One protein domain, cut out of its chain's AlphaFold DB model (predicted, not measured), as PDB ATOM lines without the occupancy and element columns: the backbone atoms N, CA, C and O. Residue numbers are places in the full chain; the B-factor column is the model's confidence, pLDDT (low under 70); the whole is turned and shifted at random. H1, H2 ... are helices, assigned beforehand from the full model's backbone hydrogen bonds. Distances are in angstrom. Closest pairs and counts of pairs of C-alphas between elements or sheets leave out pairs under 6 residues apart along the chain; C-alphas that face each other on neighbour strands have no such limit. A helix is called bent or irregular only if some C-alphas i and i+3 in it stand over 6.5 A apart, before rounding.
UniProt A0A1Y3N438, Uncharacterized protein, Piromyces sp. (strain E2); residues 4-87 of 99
ATOM      1  N   VAL A   4     -41.069  35.859 -69.211       60.44
ATOM      2  CA  VAL A   4     -40.886  35.166 -67.930       60.44
ATOM      3  C   VAL A   4     -39.565  34.379 -67.895       60.44
ATOM      4  O   VAL A   4     -38.892  34.390 -66.875       60.44
ATOM      5  N   LEU A   5     -39.138  33.788 -69.020       57.25
ATOM      6  CA  LEU A   5     -37.843  33.094 -69.164       57.25
ATOM      7  C   LEU A   5     -36.661  34.020 -69.505       57.25
ATOM      8  O   LEU A   5     -35.513  33.623 -69.325       57.25
ATOM      9  N   VAL A   6     -36.924  35.238 -69.991       64.94
ATOM     10  CA  VAL A   6     -35.888  36.269 -70.202       64.94
ATOM     11  C   VAL A   6     -35.516  36.934 -68.873       64.94
ATOM     12  O   VAL A   6     -34.380  37.361 -68.688       64.94
ATOM     13  N   GLN A   7     -36.462  36.980 -67.936       66.44
ATOM     14  CA  GLN A   7     -36.352  37.657 -66.648       66.44
ATOM     15  C   GLN A   7     -35.645  36.793 -65.588       66.44
ATOM     16  O   GLN A   7     -36.206  36.511 -64.544       66.44
ATOM     17  N   ASP A   8     -34.401  36.391 -65.871       75.56
ATOM     18  CA  ASP A   8     -33.458  35.692 -64.974       75.56
ATOM     19  C   ASP A   8     -33.508  34.144 -65.013       75.56
ATOM     20  O   ASP A   8     -34.029  33.498 -64.097       75.56
ATOM     21  N   PRO A   9     -32.882  33.492 -66.022       81.75
ATOM     22  CA  PRO A   9     -32.780  32.023 -66.104       81.75
ATOM     23  C   PRO A   9     -32.119  31.388 -64.870       81.75
ATOM     24  O   PRO A   9     -32.435  30.259 -64.492       81.75
ATOM     25  N   TYR A  10     -31.231  32.128 -64.205       84.69
ATOM     26  CA  TYR A  10     -30.559  31.702 -62.980       84.69
ATOM     27  C   TYR A  10     -31.540  31.435 -61.827       84.69
ATOM     28  O   TYR A  10     -31.422  30.426 -61.129       84.69
ATOM     29  N   SER A  11     -32.562  32.281 -61.676       87.25
ATOM     30  CA  SER A  11     -33.596  32.128 -60.648       87.25
ATOM     31  C   SER A  11     -34.412  30.845 -60.843       87.25
ATOM     32  O   SER A  11     -34.741  30.172 -59.866       87.25
ATOM     33  N   TYR A  12     -34.679  30.443 -62.091       86.31
ATOM     34  CA  TYR A  12     -35.373  29.182 -62.394       86.31
ATOM     35  C   TYR A  12     -34.540  27.953 -62.053       86.31
ATOM     36  O   TYR A  12     -35.076  26.991 -61.507       86.31
ATOM     37  N   ILE A  13     -33.237  27.986 -62.338       90.75
ATOM     38  CA  ILE A  13     -32.322  26.888 -62.004       90.75
ATOM     39  C   ILE A  13     -32.252  26.709 -60.483       90.75
ATOM     40  O   ILE A  13     -32.378  25.588 -59.994       90.75
ATOM     41  N   ILE A  14     -32.127  27.806 -59.727       92.25
ATOM     42  CA  ILE A  14     -32.151  27.757 -58.258       92.25
ATOM     43  C   ILE A  14     -33.500  27.257 -57.747       92.25
ATOM     44  O   ILE A  14     -33.528  26.437 -56.834       92.25
ATOM     45  N   CYS A  15     -34.612  27.713 -58.324       92.25
ATOM     46  CA  CYS A  15     -35.943  27.262 -57.930       92.25
ATOM     47  C   CYS A  15     -36.112  25.750 -58.156       92.25
ATOM     48  O   CYS A  15     -36.526  25.032 -57.246       92.25
ATOM     49  N   ALA A  16     -35.711  25.240 -59.324       93.50
ATOM     50  CA  ALA A  16     -35.728  23.809 -59.617       93.50
ATOM     51  C   ALA A  16     -34.835  23.022 -58.643       93.50
ATOM     52  O   ALA A  16     -35.267  22.016 -58.080       93.50
ATOM     53  N   TRP A  17     -33.622  23.516 -58.374       95.75
ATOM     54  CA  TRP A  17     -32.704  22.916 -57.406       95.75
ATOM     55  C   TRP A  17     -33.289  22.890 -55.990       95.75
ATOM     56  O   TRP A  17     -33.231  21.864 -55.310       95.75
ATOM     57  N   LEU A  18     -33.899  23.990 -55.548       96.75
ATOM     58  CA  LEU A  18     -34.575  24.089 -54.259       96.75
ATOM     59  C   LEU A  18     -35.716  23.075 -54.157       96.75
ATOM     60  O   LEU A  18     -35.808  22.384 -53.149       96.75
ATOM     61  N   LEU A  19     -36.550  22.941 -55.190       96.62
ATOM     62  CA  LEU A  19     -37.649  21.972 -55.208       96.62
ATOM     63  C   LEU A  19     -37.142  20.528 -55.146       96.62
ATOM     64  O   LEU A  19     -37.693  19.732 -54.390       96.62
ATOM     65  N   CYS A  20     -36.066  20.194 -55.864       97.12
ATOM     66  CA  CYS A  20     -35.426  18.881 -55.758       97.12
ATOM     67  C   CYS A  20     -34.919  18.607 -54.333       97.12
ATOM     68  O   CYS A  20     -35.138  17.518 -53.799       97.12
ATOM     69  N   ASN A  21     -34.293  19.597 -53.692       96.94
ATOM     70  CA  ASN A  21     -33.814  19.467 -52.316       96.94
ATOM     71  C   ASN A  21     -34.966  19.383 -51.307       96.94
ATOM     72  O   ASN A  21     -34.918  18.558 -50.401       96.94
ATOM     73  N   LEU A  22     -36.025  20.179 -51.469       97.50
ATOM     74  CA  LEU A  22     -37.220  20.112 -50.625       97.50
ATOM     75  C   LEU A  22     -37.927  18.767 -50.762       97.50
ATOM     76  O   LEU A  22     -38.340  18.197 -49.756       97.50
ATOM     77  N   PHE A  23     -38.026  18.236 -51.981       97.38
ATOM     78  CA  PHE A  23     -38.572  16.906 -52.222       97.38
ATOM     79  C   PHE A  23     -37.748  15.832 -51.504       97.38
ATOM     80  O   PHE A  23     -38.304  14.997 -50.789       97.38
ATOM     81  N   TRP A  24     -36.420  15.893 -51.625       96.94
ATOM     82  CA  TRP A  24     -35.515  14.961 -50.956       96.94
ATOM     83  C   TRP A  24     -35.597  15.050 -49.425       96.94
ATOM     84  O   TRP A  24     -35.788  14.041 -48.744       96.94
ATOM     85  N   CYS A  25     -35.523  16.259 -48.869       97.94
ATOM     86  CA  CYS A  25     -35.673  16.493 -47.435       97.94
ATOM     87  C   CYS A  25     -37.054  16.057 -46.929       97.94
ATOM     88  O   CYS A  25     -37.148  15.470 -45.855       97.94
ATOM     89  N   GLY A  26     -38.116  16.288 -47.706       97.62
ATOM     90  CA  GLY A  26     -39.471  15.836 -47.393       97.62
ATOM     91  C   GLY A  26     -39.572  14.312 -47.330       97.62
ATOM     92  O   GLY A  26     -40.117  13.772 -46.370       97.62
ATOM     93  N   PHE A  27     -38.975  13.608 -48.294       96.75
ATOM     94  CA  PHE A  27     -38.889  12.147 -48.279       96.75
ATOM     95  C   PHE A  27     -38.179  11.626 -47.021       96.75
ATOM     96  O   PHE A  27     -38.697  10.746 -46.330       96.75
ATOM     97  N   LEU A  28     -37.032  12.214 -46.667       96.06
ATOM     98  CA  LEU A  28     -36.310  11.851 -45.446       96.06
ATOM     99  C   LEU A  28     -37.124  12.160 -44.183       96.06
ATOM    100  O   LEU A  28     -37.173  11.328 -43.280       96.06
ATOM    101  N   ALA A  29     -37.808  13.303 -44.122       95.62
ATOM    102  CA  ALA A  29     -38.650  13.671 -42.986       95.62
ATOM    103  C   ALA A  29     -39.798  12.672 -42.769       95.62
ATOM    104  O   ALA A  29     -40.089  12.313 -41.627       95.62
ATOM    105  N   ILE A  30     -40.411  12.168 -43.845       95.88
ATOM    106  CA  ILE A  30     -41.454  11.135 -43.765       95.88
ATOM    107  C   ILE A  30     -40.880   9.839 -43.186       95.88
ATOM    108  O   ILE A  30     -41.455   9.280 -42.250       95.88
ATOM    109  N   ILE A  31     -39.729   9.381 -43.691       95.12
ATOM    110  CA  ILE A  31     -39.071   8.172 -43.175       95.12
ATOM    111  C   ILE A  31     -38.747   8.330 -41.689       95.12
ATOM    112  O   ILE A  31     -39.056   7.441 -40.900       95.12
ATOM    113  N   GLN A  32     -38.167   9.460 -41.285       93.88
ATOM    114  CA  GLN A  32     -37.818   9.692 -39.883       93.88
ATOM    115  C   GLN A  32     -39.059   9.793 -38.987       93.88
ATOM    116  O   GLN A  32     -39.068   9.260 -37.880       93.88
ATOM    117  N   THR A  33     -40.152  10.374 -39.485       93.25
ATOM    118  CA  THR A  33     -41.440  10.376 -38.774       93.25
ATOM    119  C   THR A  33     -41.965   8.951 -38.568       93.25
ATOM    120  O   THR A  33     -42.446   8.624 -37.483       93.25
ATOM    121  N   TYR A  34     -41.818   8.068 -39.562       92.94
ATOM    122  CA  TYR A  34     -42.171   6.653 -39.419       92.94
ATOM    123  C   TYR A  34     -41.284   5.924 -38.397       92.94
ATOM    124  O   TYR A  34     -41.783   5.131 -37.597       92.94
ATOM    125  N   GLN A  35     -39.980   6.214 -38.382       93.69
ATOM    126  CA  GLN A  35     -39.044   5.663 -37.396       93.69
ATOM    127  C   GLN A  35     -39.409   6.089 -35.967       93.69
ATOM    128  O   GLN A  35     -39.475   5.243 -35.074       93.69
ATOM    129  N   ILE A  36     -39.757   7.364 -35.765       92.69
ATOM    130  CA  ILE A  36     -40.261   7.888 -34.487       92.69
ATOM    131  C   ILE A  36     -41.549   7.168 -34.074       92.69
ATOM    132  O   ILE A  36     -41.658   6.692 -32.944       92.69
ATOM    133  N   ALA A  37     -42.506   7.029 -34.995       91.44
ATOM    134  CA  ALA A  37     -43.771   6.344 -34.737       91.44
ATOM    135  C   ALA A  37     -43.579   4.887 -34.293       91.44
ATOM    136  O   ALA A  37     -44.380   4.363 -33.521       91.44
ATOM    137  N   ARG A  38     -42.515   4.231 -34.756       91.25
ATOM    138  CA  ARG A  38     -42.192   2.841 -34.431       91.25
ATOM    139  C   ARG A  38     -41.088   2.669 -33.391       91.25
ATOM    140  O   ARG A  38     -40.742   1.525 -33.116       91.25
ATOM    141  N   ALA A  39     -40.574   3.756 -32.818       91.12
ATOM    142  CA  ALA A  39     -39.543   3.757 -31.782       91.12
ATOM    143  C   ALA A  39     -38.312   2.888 -32.120       91.12
ATOM    144  O   ALA A  39     -37.914   2.027 -31.336       91.12
ATOM    145  N   TYR A  40     -37.721   3.093 -33.298       91.44
ATOM    146  CA  TYR A  40     -36.411   2.532 -33.649       91.44
ATOM    147  C   TYR A  40     -35.591   3.549 -34.445       91.44
ATOM    148  O   TYR A  40     -36.136   4.480 -35.033       91.44
ATOM    149  N   THR A  41     -34.274   3.374 -34.471       92.12
ATOM    150  CA  THR A  41     -33.347   4.266 -35.185       92.12
ATOM    151  C   THR A  41     -32.957   3.731 -36.563       92.12
ATOM    152  O   THR A  41     -33.019   2.532 -36.827       92.12
ATOM    153  N   THR A  42     -32.465   4.605 -37.446       93.31
ATOM    154  CA  THR A  42     -31.992   4.199 -38.785       93.31
ATOM    155  C   THR A  42     -30.875   3.143 -38.716       93.31
ATOM    156  O   THR A  42     -30.837   2.221 -39.529       93.31
ATOM    157  N   ASN A  43     -29.975   3.242 -37.730       92.06
ATOM    158  CA  ASN A  43     -28.927   2.239 -37.518       92.06
ATOM    159  C   ASN A  43     -29.524   0.882 -37.110       92.06
ATOM    160  O   ASN A  43     -29.125  -0.154 -37.634       92.06
ATOM    161  N   GLU A  44     -30.522   0.883 -36.227       90.06
ATOM    162  CA  GLU A  44     -31.222  -0.340 -35.827       90.06
ATOM    163  C   GLU A  44     -31.999  -0.964 -36.982       90.06
ATOM    164  O   GLU A  44     -31.995  -2.182 -37.107       90.06
ATOM    165  N   SER A  45     -32.607  -0.176 -37.874       90.00
ATOM    166  CA  SER A  45     -33.293  -0.730 -39.047       90.00
ATOM    167  C   SER A  45     -32.333  -1.285 -40.095       90.00
ATOM    168  O   SER A  45     -32.624  -2.305 -40.713       90.00
ATOM    169  N   ALA A  46     -31.188  -0.630 -40.305       90.50
ATOM    170  CA  ALA A  46     -30.188  -1.076 -41.272       90.50
ATOM    171  C   ALA A  46     -29.400  -2.297 -40.773       90.50
ATOM    172  O   ALA A  46     -29.025  -3.161 -41.564       90.50
ATOM    173  N   ASN A  47     -29.159  -2.374 -39.464       89.69
ATOM    174  CA  ASN A  47     -28.311  -3.382 -38.836       89.69
ATOM    175  C   ASN A  47     -29.074  -4.246 -37.821       89.69
ATOM    176  O   ASN A  47     -28.504  -4.697 -36.828       89.69
ATOM    177  N   TYR A  48     -30.372  -4.475 -38.052       87.12
ATOM    178  CA  TYR A  48     -31.243  -5.150 -37.079       87.12
ATOM    179  C   TYR A  48     -30.733  -6.538 -36.692       87.12
ATOM    180  O   TYR A  48     -30.906  -6.997 -35.569       87.12
ATOM    181  N   TYR A  49     -30.059  -7.195 -37.624       83.50
ATOM    182  CA  TYR A  49     -29.556  -8.542 -37.474       83.50
ATOM    183  C   TYR A  49     -28.404  -8.712 -36.488       83.50
ATOM    184  O   TYR A  49     -28.172  -9.818 -36.002       83.50
ATOM    185  N   LYS A  50     -27.660  -7.638 -36.221       86.44
ATOM    186  CA  LYS A  50     -26.591  -7.636 -35.223       86.44
ATOM    187  C   LYS A  50     -27.154  -7.588 -33.801       86.44
ATOM    188  O   LYS A  50     -26.457  -7.929 -32.850       86.44
ATOM    189  N   TYR A  51     -28.397  -7.141 -33.652       87.12
ATOM    190  CA  TYR A  51     -29.024  -6.901 -32.366       87.12
ATOM    191  C   TYR A  51     -29.938  -8.068 -31.988       87.12
ATOM    192  O   TYR A  51     -31.068  -8.178 -32.466       87.12
ATOM    193  N   ASP A  52     -29.481  -8.918 -31.065       84.00
ATOM    194  CA  ASP A  52     -30.265 -10.070 -30.592       84.00
ATOM    195  C   ASP A  52     -31.599  -9.657 -29.948       84.00
ATOM    196  O   ASP A  52     -32.577 -10.397 -30.021       84.00
ATOM    197  N   TYR A  53     -31.681  -8.450 -29.373       87.69
ATOM    198  CA  TYR A  53     -32.919  -7.918 -28.794       87.69
ATOM    199  C   TYR A  53     -33.969  -7.506 -29.838       87.69
ATOM    200  O   TYR A  53     -35.142  -7.387 -29.487       87.69
ATOM    201  N   LEU A  54     -33.567  -7.301 -31.099       89.50
ATOM    202  CA  LEU A  54     -34.479  -7.040 -32.222       89.50
ATOM    203  C   LEU A  54     -34.954  -8.328 -32.906       89.50
ATOM    204  O   LEU A  54     -35.710  -8.295 -33.879       89.50
ATOM    205  N   THR A  55     -34.500  -9.476 -32.404       88.69
ATOM    206  CA  THR A  55     -34.949 -10.793 -32.832       88.69
ATOM    207  C   THR A  55     -35.868 -11.369 -31.770       88.69
ATOM    208  O   THR A  55     -35.655 -11.220 -30.564       88.69
ATOM    209  N   ARG A  56     -36.919 -12.060 -32.201       86.50
ATOM    210  CA  ARG A  56     -37.786 -12.760 -31.262       86.50
ATOM    211  C   ARG A  56     -37.009 -13.886 -30.567       86.50
ATOM    212  O   ARG A  56     -36.301 -14.641 -31.223       86.50
ATOM    213  N   LYS A  57     -37.179 -14.048 -29.249       86.00
ATOM    214  CA  LYS A  57     -36.459 -15.067 -28.452       86.00
ATOM    215  C   LYS A  57     -36.627 -16.494 -28.986       86.00
ATOM    216  O   LYS A  57     -35.693 -17.285 -28.927       86.00
ATOM    217  N   GLU A  58     -37.804 -16.800 -29.525       87.19
ATOM    218  CA  GLU A  58     -38.088 -18.094 -30.148       87.19
ATOM    219  C   GLU A  58     -37.321 -18.312 -31.455       87.19
ATOM    220  O   GLU A  58     -37.084 -19.447 -31.811       87.19
ATOM    221  N   ASP A  59     -36.863 -17.265 -32.138       85.88
ATOM    222  CA  ASP A  59     -36.179 -17.384 -33.428       85.88
ATOM    223  C   ASP A  59     -34.648 -17.341 -33.293       85.88
ATOM    224  O   ASP A  59     -33.931 -17.454 -34.285       85.88
ATOM    225  N   VAL A  60     -34.109 -17.188 -32.076       83.00
ATOM    226  CA  VAL A  60     -32.659 -17.036 -31.840       83.00
ATOM    227  C   VAL A  60     -31.872 -18.247 -32.351       83.00
ATOM    228  O   VAL A  60     -30.778 -18.095 -32.898       83.00
ATOM    229  N   HIS A  61     -32.449 -19.444 -32.230       85.12
ATOM    230  CA  HIS A  61     -31.843 -20.690 -32.702       85.12
ATOM    231  C   HIS A  61     -31.951 -20.886 -34.222       85.12
ATOM    232  O   HIS A  61     -31.286 -21.760 -34.777       85.12
ATOM    233  N   LEU A  62     -32.768 -20.086 -34.913       87.62
ATOM    234  CA  LEU A  62     -32.876 -20.132 -36.364       87.62
ATOM    235  C   LEU A  62     -31.705 -19.393 -37.020       87.62
ATOM    236  O   LEU A  62     -31.141 -18.426 -36.493       87.62
ATOM    237  N   GLN A  63     -31.373 -19.840 -38.231       86.69
ATOM    238  CA  GLN A  63     -30.429 -19.150 -39.104       86.69
ATOM    239  C   GLN A  63     -30.919 -17.726 -39.409       86.69
ATOM    240  O   GLN A  63     -32.121 -17.487 -39.527       86.69
ATOM    241  N   TYR A  64     -29.967 -16.805 -39.586       79.00
ATOM    242  CA  TYR A  64     -30.171 -15.363 -39.778       79.00
ATOM    243  C   TYR A  64     -31.387 -14.995 -40.645       79.00
ATOM    244  O   TYR A  64     -32.218 -14.192 -40.240       79.00
ATOM    245  N   TYR A  65     -31.518 -15.604 -41.826       82.94
ATOM    246  CA  TYR A  65     -32.520 -15.214 -42.826       82.94
ATOM    247  C   TYR A  65     -33.948 -15.647 -42.467       82.94
ATOM    248  O   TYR A  65     -34.899 -15.197 -43.100       82.94
ATOM    249  N   ARG A  66     -34.115 -16.529 -41.471       85.69
ATOM    250  CA  ARG A  66     -35.430 -16.971 -40.972       85.69
ATOM    251  C   ARG A  66     -35.871 -16.213 -39.721       85.69
ATOM    252  O   ARG A  66     -37.001 -16.410 -39.280       85.69
ATOM    253  N   ARG A  67     -35.000 -15.379 -39.148       87.69
ATOM    254  CA  ARG A  67     -35.288 -14.614 -37.934       87.69
ATOM    255  C   ARG A  67     -36.305 -13.523 -38.235       87.69
ATOM    256  O   ARG A  67     -36.137 -12.756 -39.183       87.69
ATOM    257  N   ARG A  68     -37.362 -13.435 -37.427       87.88
ATOM    258  CA  ARG A  68     -38.361 -12.374 -37.572       87.88
ATOM    259  C   ARG A  68     -37.923 -11.134 -36.809       87.88
ATOM    260  O   ARG A  68     -37.520 -11.216 -35.647       87.88
ATOM    261  N   TYR A  69     -38.072  -9.984 -37.460       87.06
ATOM    262  CA  TYR A  69     -37.885  -8.693 -36.816       87.06
ATOM    263  C   TYR A  69     -38.935  -8.487 -35.722       87.06
ATOM    264  O   TYR A  69     -40.138  -8.655 -35.944       87.06
ATOM    265  N   TYR A  70     -38.476  -8.087 -34.546       89.31
ATOM    266  CA  TYR A  70     -39.297  -7.786 -33.390       89.31
ATOM    267  C   TYR A  70     -38.767  -6.513 -32.733       89.31
ATOM    268  O   TYR A  70     -37.596  -6.453 -32.389       89.31
ATOM    269  N   ASN A  71     -39.615  -5.498 -32.544       90.56
ATOM    270  CA  ASN A  71     -39.210  -4.299 -31.812       90.56
ATOM    271  C   ASN A  71     -39.782  -4.328 -30.383       90.56
ATOM    272  O   ASN A  71     -40.992  -4.131 -30.235       90.56
ATOM    273  N   PRO A  72     -38.959  -4.531 -29.337       87.88
ATOM    274  CA  PRO A  72     -39.418  -4.480 -27.948       87.88
ATOM    275  C   PRO A  72     -39.753  -3.060 -27.467       87.88
ATOM    276  O   PRO A  72     -40.426  -2.913 -26.452       87.88
ATOM    277  N   PHE A  73     -39.288  -2.021 -28.165       87.69
ATOM    278  CA  PHE A  73     -39.485  -0.618 -27.786       87.69
ATOM    279  C   PHE A  73     -40.729   0.013 -28.418       87.69
ATOM    280  O   PHE A  73     -41.004   1.190 -28.202       87.69
ATOM    281  N   ASP A  74     -41.486  -0.754 -29.204       88.06
ATOM    282  CA  ASP A  74     -42.688  -0.274 -29.869       88.06
ATOM    283  C   ASP A  74     -43.903  -0.363 -28.930       88.06
ATOM    284  O   ASP A  74     -44.500  -1.425 -28.754       88.06
ATOM    285  N   PHE A  75     -44.286   0.767 -28.328       88.94
ATOM    286  CA  PHE A  75     -45.459   0.878 -27.448       88.94
ATOM    287  C   PHE A  75     -46.733   1.319 -28.191       88.94
ATOM    288  O   PHE A  75     -47.749   1.628 -27.560       88.94
ATOM    289  N   GLY A  76     -46.689   1.353 -29.527       88.50
ATOM    290  CA  GLY A  76     -47.752   1.844 -30.397       88.50
ATOM    291  C   GLY A  76     -47.542   3.289 -30.859       88.50
ATOM    292  O   GLY A  76     -46.988   4.127 -30.148       88.50
ATOM    293  N   VAL A  77     -48.057   3.591 -32.056       88.50
ATOM    294  CA  VAL A  77     -47.799   4.836 -32.809       88.50
ATOM    295  C   VAL A  77     -48.018   6.099 -31.979       88.50
ATOM    296  O   VAL A  77     -47.144   6.961 -31.924       88.50
ATOM    297  N   ILE A  78     -49.165   6.206 -31.301       87.81
ATOM    298  CA  ILE A  78     -49.523   7.400 -30.521       87.81
ATOM    299  C   ILE A  78     -48.575   7.569 -29.331       87.81
ATOM    300  O   ILE A  78     -48.054   8.659 -29.110       87.81
ATOM    301  N   LYS A  79     -48.307   6.491 -28.582       87.62
ATOM    302  CA  LYS A  79     -47.451   6.540 -27.390       87.62
ATOM    303  C   LYS A  79     -46.004   6.847 -27.754       87.62
ATOM    304  O   LYS A  79     -45.412   7.711 -27.119       87.62
ATOM    305  N   ASN A  80     -45.469   6.209 -28.793       90.31
ATOM    306  CA  ASN A  80     -44.109   6.449 -29.276       90.31
ATOM    307  C   ASN A  80     -43.941   7.892 -29.776       90.31
ATOM    308  O   ASN A  80     -42.977   8.570 -29.430       90.31
ATOM    309  N   THR A  81     -44.922   8.392 -30.535       89.06
ATOM    310  CA  THR A  81     -44.900   9.761 -31.069       89.06
ATOM    311  C   THR A  81     -45.012  10.792 -29.946       89.06
ATOM    312  O   THR A  81     -44.204  11.716 -29.887       89.06
ATOM    313  N   ILE A  82     -45.944  10.617 -29.000       88.38
ATOM    314  CA  ILE A  82     -46.059  11.508 -27.836       88.38
ATOM    315  C   ILE A  82     -44.779  11.459 -26.998       88.38
ATOM    316  O   ILE A  82     -44.272  12.501 -26.586       88.38
ATOM    317  N   TYR A  83     -44.226  10.262 -26.790       84.56
ATOM    318  CA  TYR A  83     -42.963  10.076 -26.088       84.56
ATOM    319  C   TYR A  83     -41.813  10.818 -26.767       84.56
ATOM    320  O   TYR A  83     -40.959  11.330 -26.067       84.56
ATOM    321  N   PHE A  84     -41.747  10.899 -28.091       86.62
ATOM    322  CA  PHE A  84     -40.665  11.627 -28.751       86.62
ATOM    323  C   PHE A  84     -40.868  13.149 -28.691       86.62
ATOM    324  O   PHE A  84     -39.962  13.878 -28.296       86.62
ATOM    325  N   TRP A  85     -42.065  13.631 -29.037       83.38
ATOM    326  CA  TRP A  85     -42.332  15.066 -29.199       83.38
ATOM    327  C   TRP A  85     -42.573  15.812 -27.886       83.38
ATOM    328  O   TRP A  85     -42.165  16.963 -27.752       83.38
ATOM    329  N   PHE A  86     -43.219  15.176 -26.907       80.69
ATOM    330  CA  PHE A  86     -43.548  15.815 -25.628       80.69
ATOM    331  C   PHE A  86     -42.536  15.510 -24.524       80.69
ATOM    332  O   PHE A  86     -42.612  16.087 -23.440       80.69
ATOM    333  N   ARG A  87     -41.538  14.656 -24.778       66.50
ATOM    334  CA  ARG A  87     -40.460  14.377 -23.819       66.50
ATOM    335  C   ARG A  87     -39.341  15.403 -23.923       66.50
ATOM    336  O   ARG A  87     -38.165  15.071 -24.021       66.50
TER     337      ARG A  87
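This is residues 4 to 87 of the 99 residues of an uncharacterized protein of Piromyces sp. (strain E2) (UniProt A0A1Y3N438). One long helix, H1, makes most of the length of the domain, and its residues 13 to 30 stick out as a free arm. Past its last residues the chain turns into a loose head, in which the short helix H2 is followed by a long looped stretch, residues 47 to 76, that swings away and comes back to bring H3 to the end of H1 at a steep angle. The printed part has 84 residues with three named helices in the order H1, H2, H3 and no named strand, and the class is all helix. The whole is extended, with a radius of gyration of the C-alphas of 20.4 A and spans of 68 by 34 by 13 A.

H1, residues 9 to 37, stands free along two stretches: residues 5 to 11, of which 9 to 11 belong to H1, and residues 13 to 30. A tight link of 4 residues joins it to H2, residues 42 to 46. These two helices are close but not clearly touching, and their closest C-alphas, those of Gln 35 and Thr 42, are 7.3 A apart. A long link of 30 residues joins H2 to H3, residues 77 to 85, and these two helices are apart. H1 and H3 touch, H1 with residues 36 to 37 alone; their closest C-alphas, those of Ala 37 and Val 77, are 4.7 A apart. Their lines stand at a steep tilt of 64 degrees, and they run opposite ways. In H1, H2 and H3 every backbone O i to N i+4 pair is within hydrogen-bond range.

H1 begins at C-alpha 9, at (-32.780, 32.023, -66.104), and ends at C-alpha 37, at (-43.771, 6.344, -34.737), 42.0 A from first to last C-alpha. H2, from Thr 42 to Ala 46, measures 6.1 A from first to last C-alpha. H3 runs from Val 77 to Trp 85, 12.1 A from first to last C-alpha, and ends with C-alpha 85 at (-42.332, 15.066, -29.199). No helix is bent.

The two C-alphas farthest apart in the domain are those of Val 6 and His 61, at 68.3 A, while the first and last printed C-alphas, those of Val 4 and Arg 87, are 48.8 A apart. The outline is a rod, but only just. The printed part has no cut, and the link from H2 to H3 is long. The mean pLDDT of the printed part is 88.1, and the model's confidence is under 70 at residues 4 to 7 and at residue 87.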